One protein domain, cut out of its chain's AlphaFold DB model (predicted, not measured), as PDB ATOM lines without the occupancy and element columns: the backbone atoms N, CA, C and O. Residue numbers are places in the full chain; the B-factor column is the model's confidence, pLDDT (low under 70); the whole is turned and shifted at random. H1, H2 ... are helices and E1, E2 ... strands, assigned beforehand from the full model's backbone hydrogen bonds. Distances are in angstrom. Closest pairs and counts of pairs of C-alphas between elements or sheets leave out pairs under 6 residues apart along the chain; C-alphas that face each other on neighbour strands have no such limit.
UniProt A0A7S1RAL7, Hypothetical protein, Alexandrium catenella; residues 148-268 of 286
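AT A GLANCE: This is residues 148 to 268 of the 286 residues of the protein "Hypothetical protein" of Alexandrium catenella (UniProt A0A7S1RAL7). What shape do the atoms make? Two twisted sheets, E1 to E4 and E5 to E7, lie face to face as a small sandwich with few close contacts between them, and an arm ending in the long helix H2 sticks out from it with residues 246 to 268. Residues 186 to 191, before the short helix H1, also stick out. What is it built of? The printed part has 121 residues with seven named strands and two named helices, in the order E1 E2 E3 H1 E4 E5 E6 E7 H2, of mixed class; the sheets run E1 - E2 - E3 - E4 and E5 - E6 - E7, both all antiparallel. How spread out is it? It is extended, with a radius of gyration of the C-alphas of 21.8 A and spans of 79 by 34 by 19 A, and the arm makes the length.

HOW THE PARTS SIT: Which strands come first? E1, residues 153 to 158, E2, residues 161 to 166, and E3, residues 175 to 181, form a meander, each strand the antiparallel neighbour of the one before, in two hairpins; N 156 and O 163 are 2.9 A apart and N 164 and O 178 are 2.8 A apart, within hydrogen-bond range. After H1, residues 192 to 195, E4, residues 199 to 205, is antiparallel to E3, with N 203 and O 177 2.8 A apart. What follows? E5, residues 208 to 214, E6, residues 221 to 227, and E7, residues 233 to 238, form a second meander of two hairpins, with N 212 and O 224 2.9 A apart and N 225 and O 234 2.8 A apart. How do the sheets stand? They form a sandwich, two sheets face to face, with best planes 12 degrees apart; the closest C-alphas of E1 and E5 are those of Ala 156 and Val 213, 6.7 A. Where are the helices? H1 and H2, residues 250 to 268, are on neither sheet and apart from each other. In H2 12 of 15 O i to N i+4 pairs are within hydrogen-bond range; H1 is too short for such a pair.

IN THESE COORDINATES: Where are the anchors? C-alpha 153 opens E1 at (200.244, 170.359, 102.182), and C-alpha 268 ends H2 at (230.309, 120.891, 74.631). How long are the longer elements? From first to last C-alpha H2 measures 28.2 A, E3 19.8 A and E6 19.7 A.

THE WHOLE: How far does it reach? The C-alphas farthest apart, those of Ala 171 and Gly 268, are 80.0 A apart. Is it continuous? The printed part has no cut, and the link E7 to H2 is long, with 11 residues. Where is confidence low? The pLDDT is under 70 at residues 168 to 173, 186, 188 to 197 and 242 to 255.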
ATOM      1  N   ALA A 148     191.608 163.496 103.148       78.56
ATOM      2  CA  ALA A 148     192.704 162.999 103.966       78.56
ATOM      3  C   ALA A 148     193.611 164.108 104.522       78.56
ATOM      4  O   ALA A 148     194.367 163.852 105.458       78.56
ATOM      5  N   THR A 149     193.558 165.309 103.972       84.81
ATOM      6  CA  THR A 149     194.551 166.373 104.159       84.81
ATOM      7  C   THR A 149     193.840 167.722 104.174       84.81
ATOM      8  O   THR A 149     192.673 167.829 103.816       84.81
ATOM      9  N   ARG A 150     194.509 168.783 104.614       86.06
ATOM     10  CA  ARG A 150     194.021 170.152 104.403       86.06
ATOM     11  C   ARG A 150     195.161 170.962 103.814       86.06
ATOM     12  O   ARG A 150     196.309 170.786 104.213       86.06
ATOM     13  N   ALA A 151     194.846 171.771 102.812       85.75
ATOM     14  CA  ALA A 151     195.825 172.634 102.177       85.75
ATOM     15  C   ALA A 151     196.218 173.806 103.097       85.75
ATOM     16  O   ALA A 151     195.371 174.279 103.863       85.75
ATOM     17  N   PRO A 152     197.456 174.320 102.984       88.06
ATOM     18  CA  PRO A 152     198.548 173.807 102.151       88.06
ATOM     19  C   PRO A 152     199.175 172.525 102.722       88.06
ATOM     20  O   PRO A 152     199.291 172.351 103.937       88.06
ATOM     21  N   VAL A 153     199.601 171.631 101.823       92.00
ATOM     22  CA  VAL A 153     200.244 170.359 102.182       92.00
ATOM     23  C   VAL A 153     201.704 170.387 101.759       92.00
ATOM     24  O   VAL A 153     202.013 170.507 100.577       92.00
ATOM     25  N   GLN A 154     202.605 170.200 102.718       94.44
ATOM     26  CA  GLN A 154     204.004 169.912 102.420       94.44
ATOM     27  C   GLN A 154     204.219 168.404 102.319       94.44
ATOM     28  O   GLN A 154     203.575 167.626 103.025       94.44
ATOM     29  N   LEU A 155     205.140 167.983 101.455       96.38
ATOM     30  CA  LEU A 155     205.382 166.572 101.171       96.38
ATOM     31  C   LEU A 155     206.818 166.166 101.490       96.38
ATOM     32  O   LEU A 155     207.765 166.904 101.224       96.38
ATOM     33  N   ALA A 156     206.974 164.934 101.960       95.88
ATOM     34  CA  ALA A 156     208.241 164.220 101.971       95.88
ATOM     35  C   ALA A 156     208.020 162.767 101.529       95.88
ATOM     36  O   ALA A 156     206.973 162.175 101.771       95.88
ATOM     37  N   SER A 157     209.002 162.176 100.855       94.12
ATOM     38  CA  SER A 157     208.950 160.772 100.442       94.12
ATOM     39  C   SER A 157     209.906 159.987 101.309       94.12
ATOM     40  O   SER A 157     211.071 160.364 101.423       94.12
ATOM     41  N   VAL A 158     209.418 158.893 101.876       92.81
ATOM     42  CA  VAL A 158     210.225 157.857 102.519       92.81
ATOM     43  C   VAL A 158     209.970 156.542 101.803       92.81
ATOM     44  O   VAL A 158     209.075 156.440 100.959       92.81
ATOM     45  N   ARG A 159     210.765 155.520 102.108       89.19
ATOM     46  CA  ARG A 159     210.654 154.229 101.429       89.19
ATOM     47  C   ARG A 159     209.212 153.710 101.546       89.19
ATOM     48  O   ARG A 159     208.763 153.448 102.648       89.19
ATOM     49  N   GLY A 160     208.497 153.566 100.429       88.19
ATOM     50  CA  GLY A 160     207.141 153.004 100.375       88.19
ATOM     51  C   GLY A 160     206.002 153.925 100.822       88.19
ATOM     52  O   GLY A 160     204.844 153.518 100.723       88.19
ATOM     53  N   PHE A 161     206.284 155.153 101.272       92.38
ATOM     54  CA  PHE A 161     205.256 156.052 101.799       92.38
ATOM     55  C   PHE A 161     205.461 157.510 101.379       92.38
ATOM     56  O   PHE A 161     206.583 157.983 101.182       92.38
ATOM     57  N   VAL A 162     204.351 158.244 101.306       94.75
ATOM     58  CA  VAL A 162     204.354 159.711 101.225       94.75
ATOM     59  C   VAL A 162     203.980 160.261 102.582       94.75
ATOM     60  O   VAL A 162     202.897 159.976 103.083       94.75
ATOM     61  N   LEU A 163     204.856 161.064 103.160       95.38
ATOM     62  CA  LEU A 163     204.552 161.854 104.335       95.38
ATOM     63  C   LEU A 163     203.955 163.179 103.874       95.38
ATOM     64  O   LEU A 163     204.514 163.848 103.005       95.38
ATOM     65  N   ALA A 164     202.827 163.544 104.459       95.06
ATOM     66  CA  ALA A 164     202.159 164.807 104.219       95.06
ATOM     67  C   ALA A 164     202.012 165.558 105.541       95.06
ATOM     68  O   ALA A 164     201.594 164.983 106.550       95.06
ATOM     69  N   LEU A 165     202.357 166.840 105.514       94.06
ATOM     70  CA  LEU A 165     202.163 167.770 106.612       94.06
ATOM     71  C   LEU A 165     201.129 168.811 106.187       94.06
ATOM     72  O   LEU A 165     201.394 169.640 105.320       94.06
ATOM     73  N   ASP A 166     199.955 168.749 106.806       89.81
ATOM     74  CA  ASP A 166     198.899 169.752 106.676       89.81
ATOM     75  C   ASP A 166     199.184 170.897 107.653       89.81
ATOM     76  O   ASP A 166     199.145 170.717 108.879       89.81
ATOM     77  N   GLN A 167     199.466 172.071 107.089       77.69
ATOM     78  CA  GLN A 167     199.672 173.311 107.828       77.69
ATOM     79  C   GLN A 167     198.385 174.135 107.823       77.69
ATOM     80  O   GLN A 167     198.247 175.118 107.100       77.69
ATOM     81  N   SER A 168     197.421 173.734 108.651       67.06
ATOM     82  CA  SER A 168     196.191 174.498 108.868       67.06
ATOM     83  C   SER A 168     196.514 175.935 109.309       67.06
ATOM     84  O   SER A 168     196.894 176.165 110.454       67.06
ATOM     85  N   THR A 169     196.254 176.909 108.437       59.09
ATOM     86  CA  THR A 169     196.478 178.354 108.650       59.09
ATOM     87  C   THR A 169     195.566 178.993 109.706       59.09
ATOM     88  O   THR A 169     195.767 180.145 110.086       59.09
ATOM     89  N   ALA A 170     194.560 178.275 110.215       54.97
ATOM     90  CA  ALA A 170     193.696 178.783 111.276       54.97
ATOM     91  C   ALA A 170     194.482 178.986 112.588       54.97
ATOM     92  O   ALA A 170     195.172 178.080 113.042       54.97
ATOM     93  N   ALA A 171     194.297 180.128 113.261       47.44
ATOM     94  CA  ALA A 171     195.000 180.542 114.491       47.44
ATOM     95  C   ALA A 171     194.832 179.617 115.727       47.44
ATOM     96  O   ALA A 171     195.377 179.889 116.794       47.44
ATOM     97  N   ARG A 172     194.072 178.520 115.605       54.50
ATOM     98  CA  ARG A 172     193.937 177.425 116.593       54.50
ATOM     99  C   ARG A 172     194.105 176.038 115.952       54.50
ATOM    100  O   ARG A 172     193.640 175.031 116.486       54.50
ATOM    101  N   GLY A 173     194.676 175.996 114.753       63.66
ATOM    102  CA  GLY A 173     194.709 174.835 113.881       63.66
ATOM    103  C   GLY A 173     195.607 173.746 114.440       63.66
ATOM    104  O   GLY A 173     196.800 173.947 114.627       63.66
ATOM    105  N   ARG A 174     195.043 172.561 114.678       75.88
ATOM    106  CA  ARG A 174     195.862 171.357 114.846       75.88
ATOM    107  C   ARG A 174     196.558 171.072 113.524       75.88
ATOM    108  O   ARG A 174     195.874 170.956 112.502       75.88
ATOM    109  N   VAL A 175     197.874 170.920 113.569       86.38
ATOM    110  CA  VAL A 175     198.650 170.376 112.457       86.38
ATOM    111  C   VAL A 175     198.438 168.873 112.428       86.38
ATOM    112  O   VAL A 175     198.329 168.224 113.476       86.38
ATOM    113  N   SER A 176     198.342 168.319 111.224       90.38
ATOM    114  CA  SER A 176     198.294 166.875 111.044       90.38
ATOM    115  C   SER A 176     199.449 166.424 110.169       90.38
ATOM    116  O   SER A 176     199.679 166.956 109.087       90.38
ATOM    117  N   SER A 177     200.197 165.451 110.677       92.25
ATOM    118  CA  SER A 177     201.176 164.700 109.902       92.25
ATOM    119  C   SER A 177     200.581 163.334 109.611       92.25
ATOM    120  O   SER A 177     199.934 162.728 110.468       92.25
ATOM    121  N   LEU A 178     200.724 162.864 108.384       93.31
ATOM    122  CA  LEU A 178     200.131 161.606 107.953       93.31
ATOM    123  C   LEU A 178     200.992 160.920 106.910       93.31
ATOM    124  O   LEU A 178     201.756 161.565 106.197       93.31
ATOM    125  N   ALA A 179     200.857 159.600 106.841       93.44
ATOM    126  CA  ALA A 179     201.575 158.768 105.896       93.44
ATOM    127  C   ALA A 179     200.586 158.061 104.969       93.44
ATOM    128  O   ALA A 179     199.709 157.315 105.420       93.44
ATOM    129  N   PHE A 180     200.754 158.290 103.672       92.38
ATOM    130  CA  PHE A 180     200.065 157.569 102.616       92.38
ATOM    131  C   PHE A 180     200.882 156.368 102.162       92.38
ATOM    132  O   PHE A 180     202.089 156.478 101.941       92.38
ATOM    133  N   ASN A 181     200.218 155.234 101.969       89.56
ATOM    134  CA  ASN A 181     200.852 154.030 101.452       89.56
ATOM    135  C   ASN A 181     200.979 154.077  99.924       89.56
ATOM    136  O   ASN A 181     199.981 154.185  99.208       89.56
ATOM    137  N   LEU A 182     202.207 153.947  99.416       88.12
ATOM    138  CA  LEU A 182     202.472 153.902  97.980       88.12
ATOM    139  C   LEU A 182     202.346 152.500  97.375       88.12
ATOM    140  O   LEU A 182     202.362 152.409  96.148       88.12
ATOM    141  N   SER A 183     202.175 151.431  98.164       77.94
ATOM    142  CA  SER A 183     202.051 150.055  97.646       77.94
ATOM    143  C   SER A 183     200.883 149.880  96.666       77.94
ATOM    144  O   SER A 183     200.914 149.001  95.807       77.94
ATOM    145  N   HIS A 184     199.875 150.750  96.753       70.25
ATOM    146  CA  HIS A 184     198.722 150.799  95.856       70.25
ATOM    147  C   HIS A 184     199.000 151.457  94.499       70.25
ATOM    148  O   HIS A 184     198.209 151.300  93.560       70.25
ATOM    149  N   SER A 185     200.073 152.241  94.396       72.50
ATOM    150  CA  SER A 185     200.395 153.007  93.193       72.50
ATOM    151  C   SER A 185     200.792 152.047  92.074       72.50
ATOM    152  O   SER A 185     201.658 151.192  92.253       72.50
ATOM    153  N   GLY A 186     200.098 152.143  90.936       67.00
ATOM    154  CA  GLY A 186     200.404 151.355  89.735       67.00
ATOM    155  C   GLY A 186     199.686 150.009  89.652       67.00
ATOM    156  O   GLY A 186     199.725 149.358  88.608       67.00
ATOM    157  N   LYS A 187     198.964 149.608  90.706       71.00
ATOM    158  CA  LYS A 187     198.179 148.366  90.734       71.00
ATOM    159  C   LYS A 187     196.819 148.520  90.050       71.00
ATOM    160  O   LYS A 187     196.202 149.592  90.052       71.00
ATOM    161  N   LYS A 188     196.336 147.432  89.434       67.06
ATOM    162  CA  LYS A 188     195.041 147.400  88.730       67.06
ATOM    163  C   LYS A 188     193.885 147.602  89.715       67.06
ATOM    164  O   LYS A 188     193.982 147.289  90.895       67.06
ATOM    165  N   ARG A 189     192.747 148.101  89.218       60.12
ATOM    166  CA  ARG A 189     191.573 148.448  90.046       60.12
ATOM    167  C   ARG A 189     190.986 147.273  90.840       60.12
ATOM    168  O   ARG A 189     190.366 147.533  91.859       60.12
ATOM    169  N   MET A 190     191.195 146.038  90.383       58.81
ATOM    170  CA  MET A 190     190.719 144.809  91.031       58.81
ATOM    171  C   MET A 190     191.761 144.135  91.937       58.81
ATOM    172  O   MET A 190     191.530 143.022  92.391       58.81
ATOM    173  N   ASP A 191     192.918 144.760  92.172       61.25
ATOM    174  CA  ASP A 191     193.921 144.186  93.067       61.25
ATOM    175  C   ASP A 191     193.398 144.228  94.520       61.25
ATOM    176  O   ASP A 191     193.046 145.318  94.987       61.25
ATOM    177  N   PRO A 192     193.308 143.093  95.238       58.22
ATOM    178  CA  PRO A 192     192.836 143.056  96.624       58.22
ATOM    179  C   PRO A 192     193.711 143.896  97.557       58.22
ATOM    180  O   PRO A 192     193.208 144.431  98.543       58.22
ATOM    181  N   GLU A 193     194.985 144.121  97.219       57.59
ATOM    182  CA  GLU A 193     195.826 145.044  97.977       57.59
ATOM    183  C   GLU A 193     195.341 146.492  97.878       57.59
ATOM    184  O   GLU A 193     195.697 147.292  98.726       57.59
ATOM    185  N   ARG A 194     194.486 146.859  96.912       59.94
ATOM    186  CA  ARG A 194     193.840 148.182  96.843       59.94
ATOM    187  C   ARG A 194     192.779 148.406  97.927       59.94
ATOM    188  O   ARG A 194     192.311 149.533  98.062       59.94
ATOM    189  N   ALA A 195     192.412 147.363  98.675       52.75
ATOM    190  CA  ALA A 195     191.436 147.434  99.759       52.75
ATOM    191  C   ALA A 195     192.024 147.911 101.100       52.75
ATOM    192  O   ALA A 195     191.251 148.289 101.981       52.75
ATOM    193  N   SER A 196     193.355 147.919 101.289       62.56
ATOM    194  CA  SER A 196     193.935 148.491 102.514       62.56
ATOM    195  C   SER A 196     193.785 150.015 102.546       62.56
ATOM    196  O   SER A 196     193.784 150.673 101.506       62.56
ATOM    197  N   SER A 197     193.640 150.580 103.750       68.00
ATOM    198  CA  SER A 197     193.515 152.029 103.943       68.00
ATOM    199  C   SER A 197     194.692 152.764 103.305       68.00
ATOM    200  O   SER A 197     195.852 152.463 103.587       68.00
ATOM    201  N   ALA A 198     194.389 153.772 102.487       81.75
ATOM    202  CA  ALA A 198     195.400 154.613 101.859       81.75
ATOM    203  C   ALA A 198     196.235 155.394 102.889       81.75
ATOM    204  O   ALA A 198     197.394 155.702 102.626       81.75
ATOM    205  N   ILE A 199     195.653 155.695 104.055       87.81
ATOM    206  CA  ILE A 199     196.331 156.319 105.194       87.81
ATOM    207  C   ILE A 199     196.726 155.212 106.165       87.81
ATOM    208  O   ILE A 199     195.853 154.523 106.699       87.81
ATOM    209  N   VAL A 200     198.025 155.061 106.410       89.00
ATOM    210  CA  VAL A 200     198.559 154.043 107.334       89.00
ATOM    211  C   VAL A 200     198.893 154.607 108.706       89.00
ATOM    212  O   VAL A 200     198.951 153.870 109.685       89.00
ATOM    213  N   TRP A 201     199.097 155.919 108.791       89.31
ATOM    214  CA  TRP A 201     199.431 156.601 110.029       89.31
ATOM    215  C   TRP A 201     198.978 158.056 109.963       89.31
ATOM    216  O   TRP A 201     199.037 158.689 108.906       89.31
ATOM    217  N   ARG A 202     198.527 158.583 111.102       90.81
ATOM    218  CA  ARG A 202     198.222 159.999 111.291       90.81
ATOM    219  C   ARG A 202     198.544 160.399 112.726       90.81
ATOM    220  O   ARG A 202     198.105 159.740 113.665       90.81
ATOM    221  N   ARG A 203     199.243 161.517 112.880       89.88
ATOM    222  CA  ARG A 203     199.539 162.167 114.155       89.88
ATOM    223  C   ARG A 203     199.038 163.602 114.122       89.88
ATOM    224  O   ARG A 203     199.296 164.350 113.181       89.88
ATOM    225  N   TRP A 204     198.343 163.982 115.183       90.50
ATOM    226  CA  TRP A 204     197.936 165.358 115.433       90.50
ATOM    227  C   TRP A 204     198.958 166.018 116.349       90.50
ATOM    228  O   TRP A 204     199.405 165.393 117.309       90.50
ATOM    229  N   GLY A 205     199.314 167.261 116.049       87.19
ATOM    230  CA  GLY A 205     200.312 168.012 116.800       87.19
ATOM    231  C   GLY A 205     199.936 169.475 116.987       87.19
ATOM    232  O   GLY A 205     198.899 169.954 116.509       87.19
ATOM    233  N   THR A 206     200.803 170.173 117.709       88.38
ATOM    234  CA  THR A 206     200.802 171.631 117.799       88.38
ATOM    235  C   THR A 206     201.188 172.248 116.450       88.38
ATOM    236  O   THR A 206     201.777 171.567 115.607       88.38
ATOM    237  N   PRO A 207     200.835 173.521 116.202       89.38
ATOM    238  CA  PRO A 207     201.317 174.257 115.041       89.38
ATOM    239  C   PRO A 207     202.840 174.180 114.891       89.38
ATOM    240  O   PRO A 207     203.579 174.436 115.844       89.38
ATOM    241  N   VAL A 208     203.298 173.859 113.682       91.44
ATOM    242  CA  VAL A 208     204.718 173.788 113.326       91.44
ATOM    243  C   VAL A 208     205.026 174.863 112.294       91.44
ATOM    244  O   VAL A 208     204.221 175.113 111.396       91.44
ATOM    245  N   ARG A 209     206.179 175.511 112.437       90.06
ATOM    246  CA  ARG A 209     206.692 176.488 111.475       90.06
ATOM    247  C   ARG A 209     207.308 175.799 110.267       90.06
ATOM    248  O   ARG A 209     207.161 176.277 109.149       90.06
ATOM    249  N   ASP A 210     208.030 174.715 110.518       90.81
ATOM    250  CA  ASP A 210     208.749 173.970 109.494       90.81
ATOM    251  C   ASP A 210     208.964 172.520 109.936       90.81
ATOM    252  O   ASP A 210     208.776 172.168 111.106       90.81
ATOM    253  N   TRP A 211     209.367 171.672 109.000       94.44
ATOM    254  CA  TRP A 211     209.729 170.290 109.267       94.44
ATOM    255  C   TRP A 211     210.812 169.802 108.311       94.44
ATOM    256  O   TRP A 211     211.004 170.317 107.213       94.44
ATOM    257  N   ALA A 212     211.518 168.758 108.723       93.75
ATOM    258  CA  ALA A 212     212.503 168.096 107.891       93.75
ATOM    259  C   ALA A 212     212.404 166.585 108.054       93.75
ATOM    260  O   ALA A 212     212.149 166.073 109.145       93.75
ATOM    261  N   VAL A 213     212.661 165.868 106.962       94.12
ATOM    262  CA  VAL A 213     212.740 164.407 106.963       94.12
ATOM    263  C   VAL A 213     214.159 163.989 106.626       94.12
ATOM    264  O   VAL A 213     214.669 164.272 105.540       94.12
ATOM    265  N   HIS A 214     214.799 163.296 107.562       92.38
ATOM    266  CA  HIS A 214     216.137 162.761 107.393       92.38
ATOM    267  C   HIS A 214     216.079 161.248 107.178       92.38
ATOM    268  O   HIS A 214     215.685 160.489 108.063       92.38
ATOM    269  N   LYS A 215     216.491 160.825 105.983       89.50
ATOM    270  CA  LYS A 215     216.490 159.421 105.571       89.50
ATOM    271  C   LYS A 215     217.762 158.746 106.053       89.50
ATOM    272  O   LYS A 215     218.851 159.216 105.714       89.50
ATOM    273  N   ARG A 216     217.644 157.647 106.796       87.12
ATOM    274  CA  ARG A 216     218.812 156.918 107.313       87.12
ATOM    275  C   ARG A 216     218.995 155.592 106.587       87.12
ATOM    276  O   ARG A 216     218.045 154.908 106.225       87.12
ATOM    277  N   TYR A 217     220.250 155.214 106.364       81.12
ATOM    278  CA  TYR A 217     220.571 153.904 105.807       81.12
ATOM    279  C   TYR A 217     220.455 152.844 106.911       81.12
ATOM    280  O   TYR A 217     221.089 152.982 107.952       81.12
ATOM    281  N   GLN A 218     219.645 151.803 106.685       80.19
ATOM    282  CA  GLN A 218     219.433 150.668 107.608       80.19
ATOM    283  C   GLN A 218     218.850 151.009 108.998       80.19
ATOM    284  O   GLN A 218     218.794 150.139 109.861       80.19
ATOM    285  N   GLN A 219     218.374 152.234 109.217       85.56
ATOM    286  CA  GLN A 219     217.687 152.659 110.444       85.56
ATOM    287  C   GLN A 219     216.329 153.277 110.089       85.56
ATOM    288  O   GLN A 219     216.061 153.524 108.913       85.56
ATOM    289  N   GLY A 220     215.474 153.528 111.085       85.69
ATOM    290  CA  GLY A 220     214.221 154.255 110.864       85.69
ATOM    291  C   GLY A 220     214.489 155.670 110.350       85.69
ATOM    292  O   GLY A 220     215.484 156.291 110.719       85.69
ATOM    293  N   ASP A 221     213.625 156.219 109.507       91.81
ATOM    294  CA  ASP A 221     213.773 157.618 109.094       91.81
ATOM    295  C   ASP A 221     213.442 158.553 110.272       91.81
ATOM    296  O   ASP A 221     212.732 158.168 111.201       91.81
ATOM    297  N   LEU A 222     213.981 159.771 110.277       94.25
ATOM    298  CA  LEU A 222     213.694 160.774 111.307       94.25
ATOM    299  C   LEU A 222     212.842 161.896 110.724       94.25
ATOM    300  O   LEU A 222     213.095 162.368 109.617       94.25
ATOM    301  N   MET A 223     211.877 162.360 111.507       94.88
ATOM    302  CA  MET A 223     211.164 163.614 111.286       94.88
ATOM    303  C   MET A 223     211.566 164.593 112.379       94.88
ATOM    304  O   MET A 223     211.534 164.248 113.557       94.88
ATOM    305  N   ALA A 224     211.919 165.809 111.988       95.56
ATOM    306  CA  ALA A 224     212.102 166.926 112.898       95.56
ATOM    307  C   ALA A 224     211.024 167.970 112.613       95.56
ATOM    308  O   ALA A 224     210.806 168.318 111.455       95.56
ATOM    309  N   PHE A 225     210.369 168.466 113.655       94.56
ATOM    310  CA  PHE A 225     209.363 169.518 113.585       94.56
ATOM    311  C   PHE A 225     209.864 170.728 114.363       94.56
ATOM    312  O   PHE A 225     210.249 170.593 115.522       94.56
ATOM    313  N   LEU A 226     209.851 171.898 113.732       93.94
ATOM    314  CA  LEU A 226     210.116 173.174 114.383       93.94
ATOM    315  C   LEU A 226     208.782 173.766 114.836       93.94
ATOM    316  O   LEU A 226     207.888 173.965 114.010       93.94
ATOM    317  N   SER A 227     208.640 174.055 116.126       91.88
ATOM    318  CA  SER A 227     207.442 174.688 116.683       91.88
ATOM    319  C   SER A 227     207.117 176.016 115.987       91.88
ATOM    320  O   SER A 227     207.987 176.677 115.417       91.88
ATOM    321  N   ALA A 228     205.847 176.431 116.017       90.56
ATOM    322  CA  ALA A 228     205.418 177.686 115.394       90.56
ATOM    323  C   ALA A 228     206.163 178.933 115.916       90.56
ATOM    324  O   ALA A 228     206.408 179.860 115.146       90.56
ATOM    325  N   ASP A 229     206.556 178.946 117.193       90.38
ATOM    326  CA  ASP A 229     207.364 180.012 117.803       90.38
ATOM    327  C   ASP A 229     208.870 179.906 117.484       90.38
ATOM    328  O   ASP A 229     209.617 180.860 117.692       90.38
ATOM    329  N   GLY A 230     209.316 178.779 116.922       91.81
ATOM    330  CA  GLY A 230     210.709 178.514 116.572       91.81
ATOM    331  C   GLY A 230     211.626 178.211 117.759       91.81
ATOM    332  O   GLY A 230     212.844 178.261 117.587       91.81
ATOM    333  N   LEU A 231     211.074 177.935 118.943       93.00
ATOM    334  CA  LEU A 231     211.843 177.712 120.173       93.00
ATOM    335  C   LEU A 231     212.095 176.233 120.475       93.00
ATOM    336  O   LEU A 231     213.065 175.905 121.157       93.00
ATOM    337  N   GLU A 232     211.256 175.341 119.954       93.56
ATOM    338  CA  GLU A 232     211.314 173.914 120.235       93.56
ATOM    339  C   GLU A 232     211.475 173.108 118.948       93.56
ATOM    340  O   GLU A 232     210.850 173.378 117.919       93.56
ATOM    341  N   VAL A 233     212.325 172.084 119.022       94.69
ATOM    342  CA  VAL A 233     212.477 171.089 117.962       94.69
ATOM    343  C   VAL A 233     212.060 169.740 118.517       94.69
ATOM    344  O   VAL A 233     212.706 169.198 119.413       94.69
ATOM    345  N   GLU A 234     210.996 169.180 117.956       94.56
ATOM    346  CA  GLU A 234     210.572 167.820 118.253       94.56
ATOM    347  C   GLU A 234     211.149 166.867 117.207       94.56
ATOM    348  O   GLU A 234     210.923 167.043 116.010       94.56
ATOM    349  N   VAL A 235     211.866 165.833 117.648       95.06
ATOM    350  CA  VAL A 235     212.404 164.789 116.767       95.06
ATOM    351  C   VAL A 235     211.689 163.476 117.046       95.06
ATOM    352  O   VAL A 235     211.645 163.018 118.185       95.06
ATOM    353  N   VAL A 236     211.159 162.853 115.998       93.62
ATOM    354  CA  VAL A 236     210.483 161.554 116.072       93.62
ATOM    355  C   VAL A 236     211.095 160.574 115.079       93.62
ATOM    356  O   VAL A 236     211.491 160.944 113.972       93.62
ATOM    357  N   GLU A 237     211.152 159.307 115.468       92.56
ATOM    358  CA  GLU A 237     211.607 158.215 114.610       92.56
ATOM    359  C   GLU A 237     210.417 157.508 113.955       92.56
ATOM    360  O   GLU A 237     209.435 157.158 114.614       92.56
ATOM    361  N   LEU A 238     210.504 157.290 112.644       89.31
ATOM    362  CA  LEU A 238     209.516 156.530 111.893       89.31
ATOM    363  C   LEU A 238     209.841 155.042 111.962       89.31
ATOM    364  O   LEU A 238     210.793 154.565 111.346       89.31
ATOM    365  N   LEU A 239     208.973 154.299 112.644       87.00
ATOM    366  CA  LEU A 239     209.034 152.839 112.764       87.00
ATOM    367  C   LEU A 239     208.162 152.125 111.715       87.00
ATOM    368  O   LEU A 239     207.659 151.028 111.947       87.00
ATOM    369  N   MET A 240     207.923 152.757 110.562       81.12
ATOM    370  CA  MET A 240     207.073 152.176 109.521       81.12
ATOM    371  C   MET A 240     207.814 151.060 108.778       81.12
ATOM    372  O   MET A 240     208.855 151.288 108.162       81.12
ATOM    373  N   HIS A 241     207.242 149.858 108.777       70.94
ATOM    374  CA  HIS A 241     207.749 148.750 107.975       70.94
ATOM    375  C   HIS A 241     207.141 148.794 106.574       70.94
ATOM    376  O   HIS A 241     205.924 148.742 106.397       70.94
ATOM    377  N   VAL A 242     208.000 148.868 105.559       66.94
ATOM    378  CA  VAL A 242     207.574 148.721 104.166       66.94
ATOM    379  C   VAL A 242     207.252 147.258 103.934       66.94
ATOM    380  O   VAL A 242     208.142 146.414 104.059       66.94
ATOM    381  N   TYR A 243     206.008 146.960 103.559       58.44
ATOM    382  CA  TYR A 243     205.683 145.644 103.027       58.44
ATOM    383  C   TYR A 243     206.555 145.410 101.795       58.44
ATOM    384  O   TYR A 243     206.388 146.038 100.749       58.44
ATOM    385  N   THR A 244     207.546 144.544 101.953       57.47
ATOM    386  CA  THR A 244     208.268 143.980 100.827       57.47
ATOM    387  C   THR A 244     207.444 142.770 100.426       57.47
ATOM    388  O   THR A 244     207.401 141.814 101.203       57.47
ATOM    389  N   PRO A 245     206.729 142.803  99.283       49.12
ATOM    390  CA  PRO A 245     206.111 141.583  98.798       49.12
ATOM    391  C   PRO A 245     207.210 140.529  98.740       49.12
ATOM    392  O   PRO A 245     208.329 140.845  98.311       49.12
ATOM    393  N   GLN A 246     206.921 139.314  99.221       45.41
ATOM    394  CA  GLN A 246     207.844 138.201  99.034       45.41
ATOM    395  C   GLN A 246     208.239 138.214  97.562       45.41
ATOM    396  O   GLN A 246     207.363 138.257  96.693       45.41
ATOM    397  N   GLN A 247     209.542 138.307  97.288       48.22
ATOM    398  CA  GLN A 247     210.040 138.224  95.927       48.22
ATOM    399  C   GLN A 247     209.604 136.859  95.407       48.22
ATOM    400  O   GLN A 247     210.253 135.857  95.678       48.22
ATOM    401  N   GLY A 248     208.477 136.809  94.697       50.44
ATOM    402  CA  GLY A 248     208.170 135.673  93.852       50.44
ATOM    403  C   GLY A 248     209.368 135.515  92.932       50.44
ATOM    404  O   GLY A 248     209.813 136.516  92.361       50.44
ATOM    405  N   ASP A 249     209.910 134.298  92.880       46.47
ATOM    406  CA  ASP A 249     211.140 133.858  92.211       46.47
ATOM    407  C   ASP A 249     211.176 134.175  90.701       46.47
ATOM    408  O   ASP A 249     211.333 133.323  89.831       46.47
ATOM    409  N   THR A 250     211.079 135.446  90.341       53.91
ATOM    410  CA  THR A 250     211.215 135.949  88.975       53.91
ATOM    411  C   THR A 250     212.665 135.816  88.516       53.91
ATOM    412  O   THR A 250     212.917 135.490  87.359       53.91
ATOM    413  N   LEU A 251     213.622 135.930  89.447       50.09
ATOM    414  CA  LEU A 251     215.016 135.528  89.237       50.09
ATOM    415  C   LEU A 251     215.208 134.003  89.211       50.09
ATOM    416  O   LEU A 251     216.159 133.539  88.585       50.09
ATOM    417  N   GLY A 252     214.328 133.212  89.833       52.47
ATOM    418  CA  GLY A 252     214.349 131.749  89.719       52.47
ATOM    419  C   GLY A 252     214.103 131.282  88.281       52.47
ATOM    420  O   GLY A 252     214.830 130.424  87.779       52.47
ATOM    421  N   ASN A 253     213.181 131.942  87.572       57.78
ATOM    422  CA  ASN A 253     212.865 131.624  86.175       57.78
ATOM    423  C   ASN A 253     213.966 131.989  85.164       57.78
ATOM    424  O   ASN A 253     214.020 131.377  84.103       57.78
ATOM    425  N   PHE A 254     214.861 132.936  85.470       61.78
ATOM    426  CA  PHE A 254     215.992 133.277  84.586       61.78
ATOM    427  C   PHE A 254     217.290 132.544  84.929       61.78
ATOM    428  O   PHE A 254     218.127 132.339  84.050       61.78
ATOM    429  N   LYS A 255     217.463 132.102  86.179       61.88
ATOM    430  CA  LYS A 255     218.641 131.325  86.584       61.88
ATOM    431  C   LYS A 255     218.699 129.978  85.870       61.88
ATOM    432  O   LYS A 255     219.758 129.616  85.374       61.88
ATOM    433  N   LEU A 256     217.575 129.266  85.767       76.31
ATOM    434  CA  LEU A 256     217.517 127.948  85.127       76.31
ATOM    435  C   LEU A 256     217.980 127.959  83.656       76.31
ATOM    436  O   LEU A 256     218.871 127.177  83.328       76.31
ATOM    437  N   PRO A 257     217.479 128.857  82.783       79.06
ATOM    438  CA  PRO A 257     217.978 128.982  81.413       79.06
ATOM    439  C   PRO A 257     219.468 129.336  81.336       79.06
ATOM    440  O   PRO A 257     220.194 128.751  80.539       79.06
ATOM    441  N   VAL A 258     219.950 130.254  82.184       83.94
ATOM    442  CA  VAL A 258     221.368 130.657  82.200       83.94
ATOM    443  C   VAL A 258     222.269 129.501  82.646       83.94
ATOM    444  O   VAL A 258     223.296 129.249  82.016       83.94
ATOM    445  N   PHE A 259     221.873 128.753  83.681       84.19
ATOM    446  CA  PHE A 259     222.592 127.554  84.117       84.19
ATOM    447  C   PHE A 259     222.560 126.451  83.057       84.19
ATOM    448  O   PHE A 259     223.586 125.822  82.823       84.19
ATOM    449  N   ALA A 260     221.433 126.246  82.371       86.38
ATOM    450  CA  ALA A 260     221.334 125.270  81.289       86.38
ATOM    451  C   ALA A 260     222.291 125.606  80.133       86.38
ATOM    452  O   ALA A 260     223.033 124.735  79.685       86.38
ATOM    453  N   VAL A 261     222.343 126.873  79.700       91.19
ATOM    454  CA  VAL A 261     223.292 127.330  78.669       91.19
ATOM    455  C   VAL A 261     224.738 127.141  79.133       91.19
ATOM    456  O   VAL A 261     225.558 126.626  78.375       91.19
ATOM    457  N   ALA A 262     225.055 127.488  80.383       92.00
ATOM    458  CA  ALA A 262     226.392 127.292  80.939       92.00
ATOM    459  C   ALA A 262     226.798 125.806  80.985       92.00
ATOM    460  O   ALA A 262     227.917 125.468  80.609       92.00
ATOM    461  N   ILE A 263     225.887 124.908  81.381       92.88
ATOM    462  CA  ILE A 263     226.129 123.457  81.405       92.88
ATOM    463  C   ILE A 263     226.361 122.922  79.990       92.88
ATOM    464  O   ILE A 263     227.321 122.185  79.777       92.88
ATOM    465  N   VAL A 264     225.537 123.316  79.012       93.56
ATOM    466  CA  VAL A 264     225.704 122.899  77.609       93.56
ATOM    467  C   VAL A 264     227.046 123.372  77.051       93.56
ATOM    468  O   VAL A 264     227.730 122.596  76.387       93.56
ATOM    469  N   LEU A 265     227.468 124.600  77.361       93.44
ATOM    470  CA  LEU A 265     228.776 125.116  76.949       93.44
ATOM    471  C   LEU A 265     229.933 124.333  77.579       93.44
ATOM    472  O   LEU A 265     230.885 123.989  76.881       93.44
ATOM    473  N   VAL A 266     229.851 124.012  78.873       93.38
ATOM    474  CA  VAL A 266     230.888 123.231  79.567       93.38
ATOM    475  C   VAL A 266     230.957 121.803  79.026       93.38
ATOM    476  O   VAL A 266     232.052 121.317  78.744       93.38
ATOM    477  N   LEU A 267     229.816 121.138  78.837       91.06
ATOM    478  CA  LEU A 267     229.762 119.786  78.276       91.06
ATOM    479  C   LEU A 267     230.233 119.758  76.818       91.06
ATOM    480  O   LEU A 267     231.013 118.884  76.454       91.06
ATOM    481  N   GLY A 268     229.832 120.739  76.005       91.19
ATOM    482  CA  GLY A 268     230.309 120.891  74.631       91.19
ATOM    483  C   GLY A 268     231.820 121.116  74.565       91.19
ATOM    484  O   GLY A 268     232.506 120.464  73.782       91.19
TER     485      GLY A 268